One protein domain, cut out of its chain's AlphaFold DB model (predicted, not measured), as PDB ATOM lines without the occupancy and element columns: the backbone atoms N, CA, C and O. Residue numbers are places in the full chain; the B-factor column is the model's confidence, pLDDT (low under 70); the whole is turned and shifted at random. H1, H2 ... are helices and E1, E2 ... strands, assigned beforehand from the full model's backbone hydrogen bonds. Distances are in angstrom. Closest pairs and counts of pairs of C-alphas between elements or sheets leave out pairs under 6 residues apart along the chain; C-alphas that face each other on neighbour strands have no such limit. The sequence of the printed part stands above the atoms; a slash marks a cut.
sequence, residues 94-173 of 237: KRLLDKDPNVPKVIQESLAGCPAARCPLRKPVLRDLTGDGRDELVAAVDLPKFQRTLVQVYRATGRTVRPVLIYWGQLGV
ATOM      1  N   LYS A  94     -23.409  46.184  54.201       93.38
ATOM      2  CA  LYS A  94     -24.646  45.416  54.381       93.38
ATOM      3  C   LYS A  94     -25.762  45.943  53.479       93.38
ATOM      4  O   LYS A  94     -26.456  45.146  52.861       93.38
ATOM      5  N   ARG A  95     -25.920  47.270  53.385       93.62
ATOM      6  CA  ARG A  95     -26.927  47.899  52.514       93.62
ATOM      7  C   ARG A  95     -26.638  47.639  51.038       93.62
ATOM      8  O   ARG A  95     -27.576  47.392  50.291       93.62
ATOM      9  N   LEU A  96     -25.369  47.696  50.630       95.75
ATOM     10  CA  LEU A  96     -24.978  47.357  49.262       95.75
ATOM     11  C   LEU A  96     -25.369  45.919  48.924       95.75
ATOM     12  O   LEU A  96     -26.120  45.703  47.983       95.75
ATOM     13  N   LEU A  97     -24.935  44.958  49.740       95.31
ATOM     14  CA  LEU A  97     -25.199  43.536  49.511       95.31
ATOM     15  C   LEU A  97     -26.700  43.187  49.547       95.31
ATOM     16  O   LEU A  97     -27.146  42.334  48.788       95.31
ATOM     17  N   ASP A  98     -27.481  43.848  50.405       93.44
ATOM     18  CA  ASP A  98     -28.943  43.683  50.493       93.44
ATOM     19  C   ASP A  98     -29.678  44.149  49.225       93.44
ATOM     20  O   ASP A  98     -30.682  43.562  48.822       93.44
ATOM     21  N   LYS A  99     -29.175  45.211  48.585       94.00
ATOM     22  CA  LYS A  99     -29.797  45.828  47.405       94.00
ATOM     23  C   LYS A  99     -29.218  45.348  46.081       94.00
ATOM     24  O   LYS A  99     -29.831  45.566  45.041       94.00
ATOM     25  N   ASP A 100     -28.058  44.710  46.108       94.38
ATOM     26  CA  ASP A 100     -27.368  44.265  44.909       94.38
ATOM     27  C   ASP A 100     -28.067  43.038  44.293       94.38
ATOM     28  O   ASP A 100     -28.147  41.986  44.938       94.38
ATOM     29  N   PRO A 101     -28.551  43.130  43.039       90.38
ATOM     30  CA  PRO A 101     -29.234  42.025  42.368       90.38
ATOM     31  C   PRO A 101     -28.325  40.814  42.106       90.38
ATOM     32  O   PRO A 101     -28.826  39.724  41.838       90.38
ATOM     33  N   ASN A 102     -27.000  40.977  42.194       91.19
ATOM     34  CA  ASN A 102     -26.036  39.888  42.043       91.19
ATOM     35  C   ASN A 102     -25.862  39.054  43.320       91.19
ATOM     36  O   ASN A 102     -25.186  38.024  43.285       91.19
ATOM     37  N   VAL A 103     -26.446  39.479  44.446       92.75
ATOM     38  CA  VAL A 103     -26.395  38.742  45.711       92.75
ATOM     39  C   VAL A 103     -27.625  37.836  45.828       92.75
ATOM     40  O   VAL A 103     -28.750  38.334  45.882       92.75
ATOM     41  N   PRO A 104     -27.449  36.504  45.918       90.75
ATOM     42  CA  PRO A 104     -28.553  35.582  46.162       90.75
ATOM     43  C   PRO A 104     -29.388  35.949  47.396       90.75
ATOM     44  O   PRO A 104     -28.838  36.255  48.456       90.75
ATOM     45  N   LYS A 105     -30.717  35.821  47.292       90.50
ATOM     46  CA  LYS A 105     -31.673  36.143  48.371       90.50
ATOM     47  C   LYS A 105     -31.340  35.468  49.702       90.50
ATOM     48  O   LYS A 105     -31.348  36.128  50.732       90.50
ATOM     49  N   VAL A 106     -30.916  34.205  49.665       88.62
ATOM     50  CA  VAL A 106     -30.493  33.454  50.861       88.62
ATOM     51  C   VAL A 106     -29.340  34.127  51.625       88.62
ATOM     52  O   VAL A 106     -29.265  34.051  52.853       88.62
ATOM     53  N   ILE A 107     -28.441  34.825  50.922       90.56
ATOM     54  CA  ILE A 107     -27.363  35.601  51.547       90.56
ATOM     55  C   ILE A 107     -27.919  36.910  52.097       90.56
ATOM     56  O   ILE A 107     -27.596  37.263  53.227       90.56
ATOM     57  N   GLN A 108     -28.763  37.610  51.332       92.31
ATOM     58  CA  GLN A 108     -29.406  38.853  51.778       92.31
ATOM     59  C   GLN A 108     -30.180  38.630  53.088       92.31
ATOM     60  O   GLN A 108     -29.989  39.366  54.052       92.31
ATOM     61  N   GLU A 109     -30.951  37.547  53.178       88.69
ATOM     62  CA  GLU A 109     -31.671  37.131  54.387       88.69
ATOM     63  C   GLU A 109     -30.721  36.805  55.549       88.69
ATOM     64  O   GLU A 109     -30.939  37.249  56.680       88.69
ATOM     65  N   SER A 110     -29.624  36.091  55.270       85.12
ATOM     66  CA  SER A 110     -28.594  35.779  56.273       85.12
ATOM     67  C   SER A 110     -27.920  37.037  56.829       85.12
ATOM     68  O   SER A 110     -27.526  37.070  57.995       85.12
ATOM     69  N   LEU A 111     -27.795  38.086  56.011       87.25
ATOM     70  CA  LEU A 111     -27.289  39.385  56.437       87.25
ATOM     71  C   LEU A 111     -28.359  40.184  57.187       87.25
ATOM     72  O   LEU A 111     -28.036  40.829  58.179       87.25
ATOM     73  N   ALA A 112     -29.622  40.162  56.756       83.69
ATOM     74  CA  ALA A 112     -30.694  40.981  57.320       83.69
ATOM     75  C   ALA A 112     -30.805  40.839  58.848       83.69
ATOM     76  O   ALA A 112     -30.810  41.860  59.540       83.69
ATOM     77  N   GLY A 113     -30.799  39.598  59.346       72.19
ATOM     78  CA  GLY A 113     -30.970  39.255  60.762       72.19
ATOM     79  C   GLY A 113     -29.683  39.080  61.577       72.19
ATOM     80  O   GLY A 113     -29.756  38.609  62.711       72.19
ATOM     81  N   CYS A 114     -28.504  39.407  61.037       78.06
ATOM     82  CA  CYS A 114     -27.255  39.183  61.763       78.06
ATOM     83  C   CYS A 114     -26.972  40.298  62.803       78.06
ATOM     84  O   CYS A 114     -26.938  41.479  62.447       78.06
ATOM     85  N   PRO A 115     -26.697  39.974  64.082       75.00
ATOM     86  CA  PRO A 115     -26.075  40.925  65.001       75.00
ATOM     87  C   PRO A 115     -24.589  41.091  64.650       75.00
ATOM     88  O   PRO A 115     -23.955  40.139  64.191       75.00
ATOM     89  N   ALA A 116     -24.006  42.268  64.907       72.06
ATOM     90  CA  ALA A 116     -22.634  42.604  64.491       72.06
ATOM     91  C   ALA A 116     -21.585  41.540  64.878       72.06
ATOM     92  O   ALA A 116     -20.729  41.202  64.069       72.06
ATOM     93  N   ALA A 117     -21.692  40.951  66.073       68.75
ATOM     94  CA  ALA A 117     -20.749  39.946  66.572       68.75
ATOM     95  C   ALA A 117     -20.850  38.563  65.892       68.75
ATOM     96  O   ALA A 117     -19.942  37.750  66.031       68.75
ATOM     97  N   ARG A 118     -21.954  38.262  65.196       74.06
ATOM     98  CA  ARG A 118     -22.190  36.962  64.534       74.06
ATOM     99  C   ARG A 118     -22.528  37.131  63.055       74.06
ATOM    100  O   ARG A 118     -23.096  36.226  62.447       74.06
ATOM    101  N   CYS A 119     -22.232  38.301  62.491       86.25
ATOM    102  CA  CYS A 119     -22.502  38.551  61.094       86.25
ATOM    103  C   CYS A 119     -21.434  37.895  60.218       86.25
ATOM    104  O   CYS A 119     -20.249  38.094  60.474       86.25
ATOM    105  N   PRO A 120     -21.825  37.162  59.161       91.56
ATOM    106  CA  PRO A 120     -20.870  36.593  58.213       91.56
ATOM    107  C   PRO A 120     -20.114  37.654  57.395       91.56
ATOM    108  O   PRO A 120     -19.211  37.324  56.634       91.56
ATOM    109  N   LEU A 121     -20.497  38.926  57.515       94.38
ATOM    110  CA  LEU A 121     -19.868  40.049  56.839       94.38
ATOM    111  C   LEU A 121     -18.592  40.479  57.570       94.38
ATOM    112  O   LEU A 121     -18.637  40.907  58.724       94.38
ATOM    113  N   ARG A 122     -17.460  40.425  56.868       94.75
ATOM    114  CA  ARG A 122     -16.184  40.950  57.363       94.75
ATOM    115  C   ARG A 122     -16.198  42.479  57.405       94.75
ATOM    116  O   ARG A 122     -16.981  43.130  56.711       94.75
ATOM    117  N   LYS A 123     -15.278  43.061  58.183       93.81
ATOM    118  CA  LYS A 123     -15.022  44.508  58.148       93.81
ATOM    119  C   LYS A 123     -14.707  44.925  56.697       93.81
ATOM    120  O   LYS A 123     -13.835  44.296  56.095       93.81
ATOM    121  N   PRO A 124     -15.386  45.945  56.140       95.44
ATOM    122  CA  PRO A 124     -15.112  46.388  54.781       95.44
ATOM    123  C   PRO A 124     -13.714  46.995  54.687       95.44
ATOM    124  O   PRO A 124     -13.204  47.576  55.651       95.44
ATOM    125  N   VAL A 125     -13.116  46.881  53.508       97.31
ATOM    126  CA  VAL A 125     -11.824  47.490  53.183       97.31
ATOM    127  C   VAL A 125     -12.037  48.510  52.070       97.31
ATOM    128  O   VAL A 125     -12.769  48.236  51.125       97.31
ATOM    129  N   LEU A 126     -11.406  49.675  52.200       97.81
ATOM    130  CA  LEU A 126     -11.398  50.738  51.195       97.81
ATOM    131  C   LEU A 126     -10.005  50.825  50.568       97.81
ATOM    132  O   LEU A 126      -9.013  50.908  51.304       97.81
ATOM    133  N   ARG A 127      -9.922  50.725  49.239       97.81
ATOM    134  CA  ARG A 127      -8.672  50.826  48.473       97.81
ATOM    135  C   ARG A 127      -8.935  51.395  47.085       97.81
ATOM    136  O   ARG A 127      -9.838  50.915  46.414       97.81
ATOM    137  N   ASP A 128      -8.100  52.329  46.647       97.62
ATOM    138  CA  ASP A 128      -8.028  52.786  45.258       97.62
ATOM    139  C   ASP A 128      -7.441  51.678  44.362       97.62
ATOM    140  O   ASP A 128      -6.223  51.505  44.242       97.62
ATOM    141  N   LEU A 129      -8.328  50.867  43.783       98.25
ATOM    142  CA  LEU A 129      -8.009  49.759  42.882       98.25
ATOM    143  C   LEU A 129      -8.081  50.191  41.411       98.25
ATOM    144  O   LEU A 129      -7.491  49.538  40.548       98.25
ATOM    145  N   THR A 130      -8.787  51.281  41.106       96.31
ATOM    146  CA  THR A 130      -8.921  51.791  39.732       96.31
ATOM    147  C   THR A 130      -7.917  52.879  39.374       96.31
ATOM    148  O   THR A 130      -7.597  53.058  38.195       96.31
ATOM    149  N   GLY A 131      -7.332  53.536  40.369       95.75
ATOM    150  CA  GLY A 131      -6.323  54.570  40.201       95.75
ATOM    151  C   GLY A 131      -6.868  55.969  39.956       95.75
ATOM    152  O   GLY A 131      -6.105  56.817  39.488       95.75
ATOM    153  N   ASP A 132      -8.156  56.199  40.211       93.75
ATOM    154  CA  ASP A 132      -8.814  57.499  40.043       93.75
ATOM    155  C   ASP A 132      -8.781  58.360  41.322       93.75
ATOM    156  O   ASP A 132      -9.347  59.456  41.356       93.75
ATOM    157  N   GLY A 133      -8.076  57.889  42.358       94.50
ATOM    158  CA  GLY A 133      -7.943  58.565  43.644       94.50
ATOM    159  C   GLY A 133      -9.162  58.406  44.552       94.50
ATOM    160  O   GLY A 133      -9.211  59.049  45.603       94.50
ATOM    161  N   ARG A 134     -10.149  57.580  44.176       95.12
ATOM    162  CA  ARG A 134     -11.293  57.226  45.020       95.12
ATOM    163  C   ARG A 134     -11.216  55.758  45.393       95.12
ATOM    164  O   ARG A 134     -11.051  54.891  44.549       95.12
ATOM    165  N   ASP A 135     -11.399  55.476  46.675       98.00
ATOM    166  CA  ASP A 135     -11.384  54.098  47.139       98.00
ATOM    167  C   ASP A 135     -12.620  53.317  46.657       98.00
ATOM    168  O   ASP A 135     -13.771  53.725  46.859       98.00
ATOM    169  N   GLU A 136     -12.377  52.124  46.117       98.50
ATOM    170  CA  GLU A 136     -13.376  51.073  45.990       98.50
ATOM    171  C   GLU A 136     -13.642  50.399  47.342       98.50
ATOM    172  O   GLU A 136     -12.757  50.261  48.190       98.50
ATOM    173  N   LEU A 137     -14.875  49.918  47.527       98.62
ATOM    174  CA  LEU A 137     -15.292  49.188  48.722       98.62
ATOM    175  C   LEU A 137     -15.246  47.684  48.472       98.62
ATOM    176  O   LEU A 137     -16.025  47.154  47.683       98.62
ATOM    177  N   VAL A 138     -14.384  46.987  49.206       98.56
ATOM    178  CA  VAL A 138     -14.289  45.525  49.225       98.56
ATOM    179  C   VAL A 138     -15.111  44.981  50.391       98.56
ATOM    180  O   VAL A 138     -14.811  45.234  51.562       98.56
ATOM    181  N   ALA A 139     -16.147  44.213  50.072       97.50
ATOM    182  CA  ALA A 139     -16.986  43.496  51.020       97.50
ATOM    183  C   ALA A 139     -16.776  41.988  50.868       97.50
ATOM    184  O   ALA A 139     -16.731  41.468  49.755       97.50
ATOM    185  N   ALA A 140     -16.684  41.274  51.989       97.44
ATOM    186  CA  ALA A 140     -16.556  39.822  51.999       97.44
ATOM    187  C   ALA A 140     -17.567  39.198  52.964       97.44
ATOM    188  O   ALA A 140     -17.674  39.634  54.111       97.44
ATOM    189  N   VAL A 141     -18.290  38.180  52.500       96.25
ATOM    190  CA  VAL A 141     -19.284  37.438  53.281       96.25
ATOM    191  C   VAL A 141     -18.868  35.977  53.354       96.25
ATOM    192  O   VAL A 141     -18.868  35.276  52.340       96.25
ATOM    193  N   ASP A 142     -18.526  35.517  54.551       95.19
ATOM    194  CA  ASP A 142     -18.206  34.121  54.821       95.19
ATOM    195  C   ASP A 142     -19.484  33.307  54.980       95.19
ATOM    196  O   ASP A 142     -20.339  33.605  55.807       95.19
ATOM    197  N   LEU A 143     -19.619  32.236  54.208       93.31
ATOM    198  CA  LEU A 143     -20.827  31.426  54.170       93.31
ATOM    199  C   LEU A 143     -20.505  29.973  54.545       93.31
ATOM    200  O   LEU A 143     -20.440  29.109  53.664       93.31
ATOM    201  N   PRO A 144     -20.337  29.659  55.847       91.31
ATOM    202  CA  PRO A 144     -19.946  28.323  56.297       91.31
ATOM    203  C   PRO A 144     -20.881  27.207  55.827       91.31
ATOM    204  O   PRO A 144     -20.418  26.128  55.472       91.31
ATOM    205  N   LYS A 145     -22.193  27.471  55.746       89.31
ATOM    206  CA  LYS A 145     -23.175  26.494  55.241       89.31
ATOM    207  C   LYS A 145     -22.922  26.090  53.786       89.31
ATOM    208  O   LYS A 145     -23.220  24.964  53.417       89.31
ATOM    209  N   PHE A 146     -22.372  26.999  52.981       90.06
ATOM    210  CA  PHE A 146     -22.062  26.763  51.573       90.06
ATOM    211  C   PHE A 146     -20.583  26.431  51.344       90.06
ATOM    212  O   PHE A 146     -20.208  26.168  50.208       90.06
ATOM    213  N   GLN A 147     -19.740  26.453  52.387       93.00
ATOM    214  CA  GLN A 147     -18.279  26.339  52.275       93.00
ATOM    215  C   GLN A 147     -17.703  27.321  51.240       93.00
ATOM    216  O   GLN A 147     -16.831  26.991  50.437       93.00
ATOM    217  N   ARG A 148     -18.230  28.549  51.219       94.31
ATOM    218  CA  ARG A 148     -17.813  29.598  50.283       94.31
ATOM    219  C   ARG A 148     -17.617  30.925  50.994       94.31
ATOM    220  O   ARG A 148     -18.232  31.177  52.025       94.31
ATOM    221  N   THR A 149     -16.822  31.791  50.385       96.44
ATOM    222  CA  THR A 149     -16.800  33.222  50.686       96.44
ATOM    223  C   THR A 149     -17.137  33.988  49.410       96.44
ATOM    224  O   THR A 149     -16.515  33.770  48.366       96.44
ATOM    225  N   LEU A 150     -18.122  34.881  49.497       96.81
ATOM    226  CA  LEU A 150     -18.416  35.868  48.459       96.81
ATOM    227  C   LEU A 150     -17.555  37.104  48.712       96.81
ATOM    228  O   LEU A 150     -17.608  37.659  49.806       96.81
ATOM    229  N   VAL A 151     -16.815  37.558  47.707       97.88
ATOM    230  CA  VAL A 151     -16.125  38.851  47.703       97.88
ATOM    231  C   VAL A 151     -16.751  39.726  46.627       97.88
ATOM    232  O   VAL A 151     -16.836  39.332  45.466       97.88
ATOM    233  N   GLN A 152     -17.187  40.916  47.018       97.81
ATOM    234  CA  GLN A 152     -17.713  41.943  46.130       97.81
ATOM    235  C   GLN A 152     -16.848  43.193  46.234       97.81
ATOM    236  O   GLN A 152     -16.537  43.639  47.337       97.81
ATOM    237  N   VAL A 153     -16.477  43.765  45.094       98.50
ATOM    238  CA  VAL A 153     -15.824  45.080  45.034       98.50
ATOM    239  C   VAL A 153     -16.806  46.044  44.406       98.50
ATOM    240  O   VAL A 153     -17.321  45.757  43.331       98.50
ATOM    241  N   TYR A 154     -17.056  47.170  45.059       98.50
ATOM    242  CA  TYR A 154     -17.962  48.208  44.592       98.50
ATOM    243  C   TYR A 154     -17.201  49.474  44.236       98.50
ATOM    244  O   TYR A 154     -16.285  49.872  44.953       98.50
ATOM    245  N   ARG A 155     -17.646  50.131  43.169       97.44
ATOM    246  CA  ARG A 155     -17.123  51.410  42.695       97.44
ATOM    247  C   ARG A 155     -18.234  52.447  42.614       97.44
ATOM    248  O   ARG A 155     -19.363  52.138  42.223       97.44
ATOM    249  N   ALA A 156     -17.906  53.687  42.965       96.81
ATOM    250  CA  ALA A 156     -18.764  54.836  42.711       96.81
ATOM    251  C   ALA A 156     -18.606  55.306  41.257       96.81
ATOM    252  O   ALA A 156     -17.498  55.491  40.762       96.81
ATOM    253  N   THR A 157     -19.711  55.549  40.559       89.88
ATOM    254  CA  THR A 157     -19.712  56.153  39.220       89.88
ATOM    255  C   THR A 157     -20.785  57.231  39.174       89.88
ATOM    256  O   THR A 157     -21.988  56.945  39.205       89.88
ATOM    257  N   GLY A 158     -20.357  58.496  39.163       90.19
ATOM    258  CA  GLY A 158     -21.255  59.627  39.393       90.19
ATOM    259  C   GLY A 158     -21.974  59.483  40.737       90.19
ATOM    260  O   GLY A 158     -21.329  59.395  41.776       90.19
ATOM    261  N   ARG A 159     -23.311  59.420  40.706       93.50
ATOM    262  CA  ARG A 159     -24.163  59.208  41.894       93.50
ATOM    263  C   ARG A 159     -24.583  57.751  42.102       93.50
ATOM    264  O   ARG A 159     -25.410  57.484  42.968       93.50
ATOM    265  N   THR A 160     -24.065  56.817  41.311       95.19
ATOM    266  CA  THR A 160     -24.425  55.393  41.389       95.19
ATOM    267  C   THR A 160     -23.301  54.578  42.013       95.19
ATOM    268  O   THR A 160     -22.135  54.958  41.922       95.19
ATOM    269  N   VAL A 161     -23.650  53.448  42.626       97.44
ATOM    270  CA  VAL A 161     -22.685  52.437  43.069       97.44
ATOM    271  C   VAL A 161     -22.908  51.177  42.251       97.44
ATOM    272  O   VAL A 161     -24.048  50.742  42.107       97.44
ATOM    273  N   ARG A 162     -21.842  50.592  41.708       95.75
ATOM    274  CA  ARG A 162     -21.899  49.363  40.903       95.75
ATOM    275  C   ARG A 162     -20.884  48.361  41.451       95.75
ATOM    276  O   ARG A 162     -19.808  48.796  41.870       95.75
ATOM    277  N   PRO A 163     -21.165  47.050  41.458       97.00
ATOM    278  CA  PRO A 163     -20.101  46.086  41.651       97.00
ATOM    279  C   PRO A 163     -19.162  46.134  40.441       97.00
ATOM    280  O   PRO A 163     -19.597  46.386  39.324       97.00
ATOM    281  N   VAL A 164     -17.879  45.898  40.661       96.94
ATOM    282  CA  VAL A 164     -16.831  45.786  39.633       96.94
ATOM    283  C   VAL A 164     -16.026  44.496  39.786       96.94
ATOM    284  O   VAL A 164     -15.234  44.158  38.915       96.94
ATOM    285  N   LEU A 165     -16.253  43.738  40.863       97.81
ATOM    286  CA  LEU A 165     -15.832  42.349  41.016       97.81
ATOM    287  C   LEU A 165     -16.912  41.588  41.773       97.81
ATOM    288  O   LEU A 165     -17.359  42.049  42.820       97.81
ATOM    289  N   ILE A 166     -17.273  40.407  41.280       96.38
ATOM    290  CA  ILE A 166     -18.061  39.418  42.014       96.38
ATOM    291  C   ILE A 166     -17.248  38.127  41.988       96.38
ATOM    292  O   ILE A 166     -17.125  37.490  40.941       96.38
ATOM    293  N   TYR A 167     -16.670  37.758  43.124       96.00
ATOM    294  CA  TYR A 167     -15.808  36.590  43.250       96.00
ATOM    295  C   TYR A 167     -16.357  35.603  44.275       96.00
ATOM    296  O   TYR A 167     -16.722  35.968  45.391       96.00
ATOM    297  N   TRP A 168     -16.367  34.333  43.891       94.06
ATOM    298  CA  TRP A 168     -16.756  33.214  44.735       94.06
ATOM    299  C   TRP A 168     -15.552  32.308  44.937       94.06
ATOM    300  O   TRP A 168     -15.093  31.672  43.992       94.06
ATOM    301  N   GLY A 169     -15.055  32.241  46.169       92.44
ATOM    302  CA  GLY A 169     -13.986  31.321  46.548       92.44
ATOM    303  C   GLY A 169     -14.429  30.359  47.642       92.44
ATOM    304  O   GLY A 169     -15.549  30.445  48.152       92.44
ATOM    305  N   GLN A 170     -13.541  29.440  48.009       94.75
ATOM    306  CA  GLN A 170     -13.741  28.558  49.162       94.75
ATOM    307  C   GLN A 170     -13.815  29.376  50.458       94.75
ATOM    308  O   GLN A 170     -13.390  30.535  50.499       94.75
ATOM    309  N   LEU A 171     -14.395  28.799  51.511       95.06
ATOM    310  CA  LEU A 171     -14.514  29.485  52.796       95.06
ATOM    311  C   LEU A 171     -13.136  29.949  53.293       95.06
ATOM    312  O   LEU A 171     -12.178  29.180  53.303       95.06
ATOM    313  N   GLY A 172     -13.048  31.205  53.730       94.00
ATOM    314  CA  GLY A 172     -11.812  31.745  54.295       94.00
ATOM    315  C   GLY A 172     -10.831  32.304  53.264       94.00
ATOM    316  O   GLY A 172      -9.643  32.392  53.566       94.00
ATOM    317  N   VAL A 173     -11.295  32.721  52.075       96.69
ATOM    318  CA  VAL A 173     -10.440  33.467  51.127       96.69
ATOM    319  C   VAL A 173      -9.770  34.655  51.809       96.69
ATOM    320  O   VAL A 173     -10.374  35.314  52.661       96.69
TER     321      VAL A 173
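Overview. This is residues 94 to 173 of the 237 residues of an uncharacterized protein of Streptomyces sp. NBS 14/10 (UniProt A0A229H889). A twisted wall of four antiparallel strands, E1 to E4, makes the long axis, and a hairpin of two short helices, H1 and H2, only grazes it, leaving its other face bare. A long link joins H2 to E1, and its residues 113 to 118 stick out. The printed part has 80 residues, in the order H1 H2 E1 E2 E3 E4, class mixed; the sheet order is E1 - E2 - E3 - E4, a meander, each strand the antiparallel neighbour of the one before. It is compact, with a radius of gyration of the C-alphas of 12.7 A, yet elongated, spanning 37 by 23 by 22 A.

Arrangement. Start with H1, residues 94 to 99, and H2, residues 105 to 112: they touch, closest at the C-alphas of Asp 98 and Gln 108, 5.0 A apart. This helical hairpin runs opposite ways at a shallow tilt of 34 degrees, only just short of steep. In both helices every O i to N i+4 pair is within hydrogen-bond range. H1 only grazes the sheet with residues 94 to 97, H2 with 107 to 111. Next find the hairpin of edge strand E1, residues 125 to 127, and E2, residues 136 to 143, at 149 degrees, with N 138 and O 125 2.8 A apart. E2 and E3, residues 148 to 157, form a hairpin at 160 degrees; N 139 and O 152 are 2.8 A apart. E3 and edge strand E4, residues 160 to 170, form another at 161 degrees; N 151 and O 167 are 2.8 A apart. E1 is apart from E3 and E4.

Along the chain. Find C-alpha 94 at (-24.646, 45.416, 54.381), where H1 begins its 8.7 A; H2 is 10.2 A long. E1 covers 6.6 A, E2 22.5 A and E3 28.8 A. E4 runs 29.9 A to C-alpha 170 at (-13.741, 28.558, 49.162).

Size, cuts and confidence. The C-alphas farthest apart, those of Asp 132 and Lys 145, are 37.4 A apart. The printed part has no cut. The link from H2 to E1, 12 residues, is long. Look at residue 117 for the one pLDDT under 70; the mean of the printed part is 92.7.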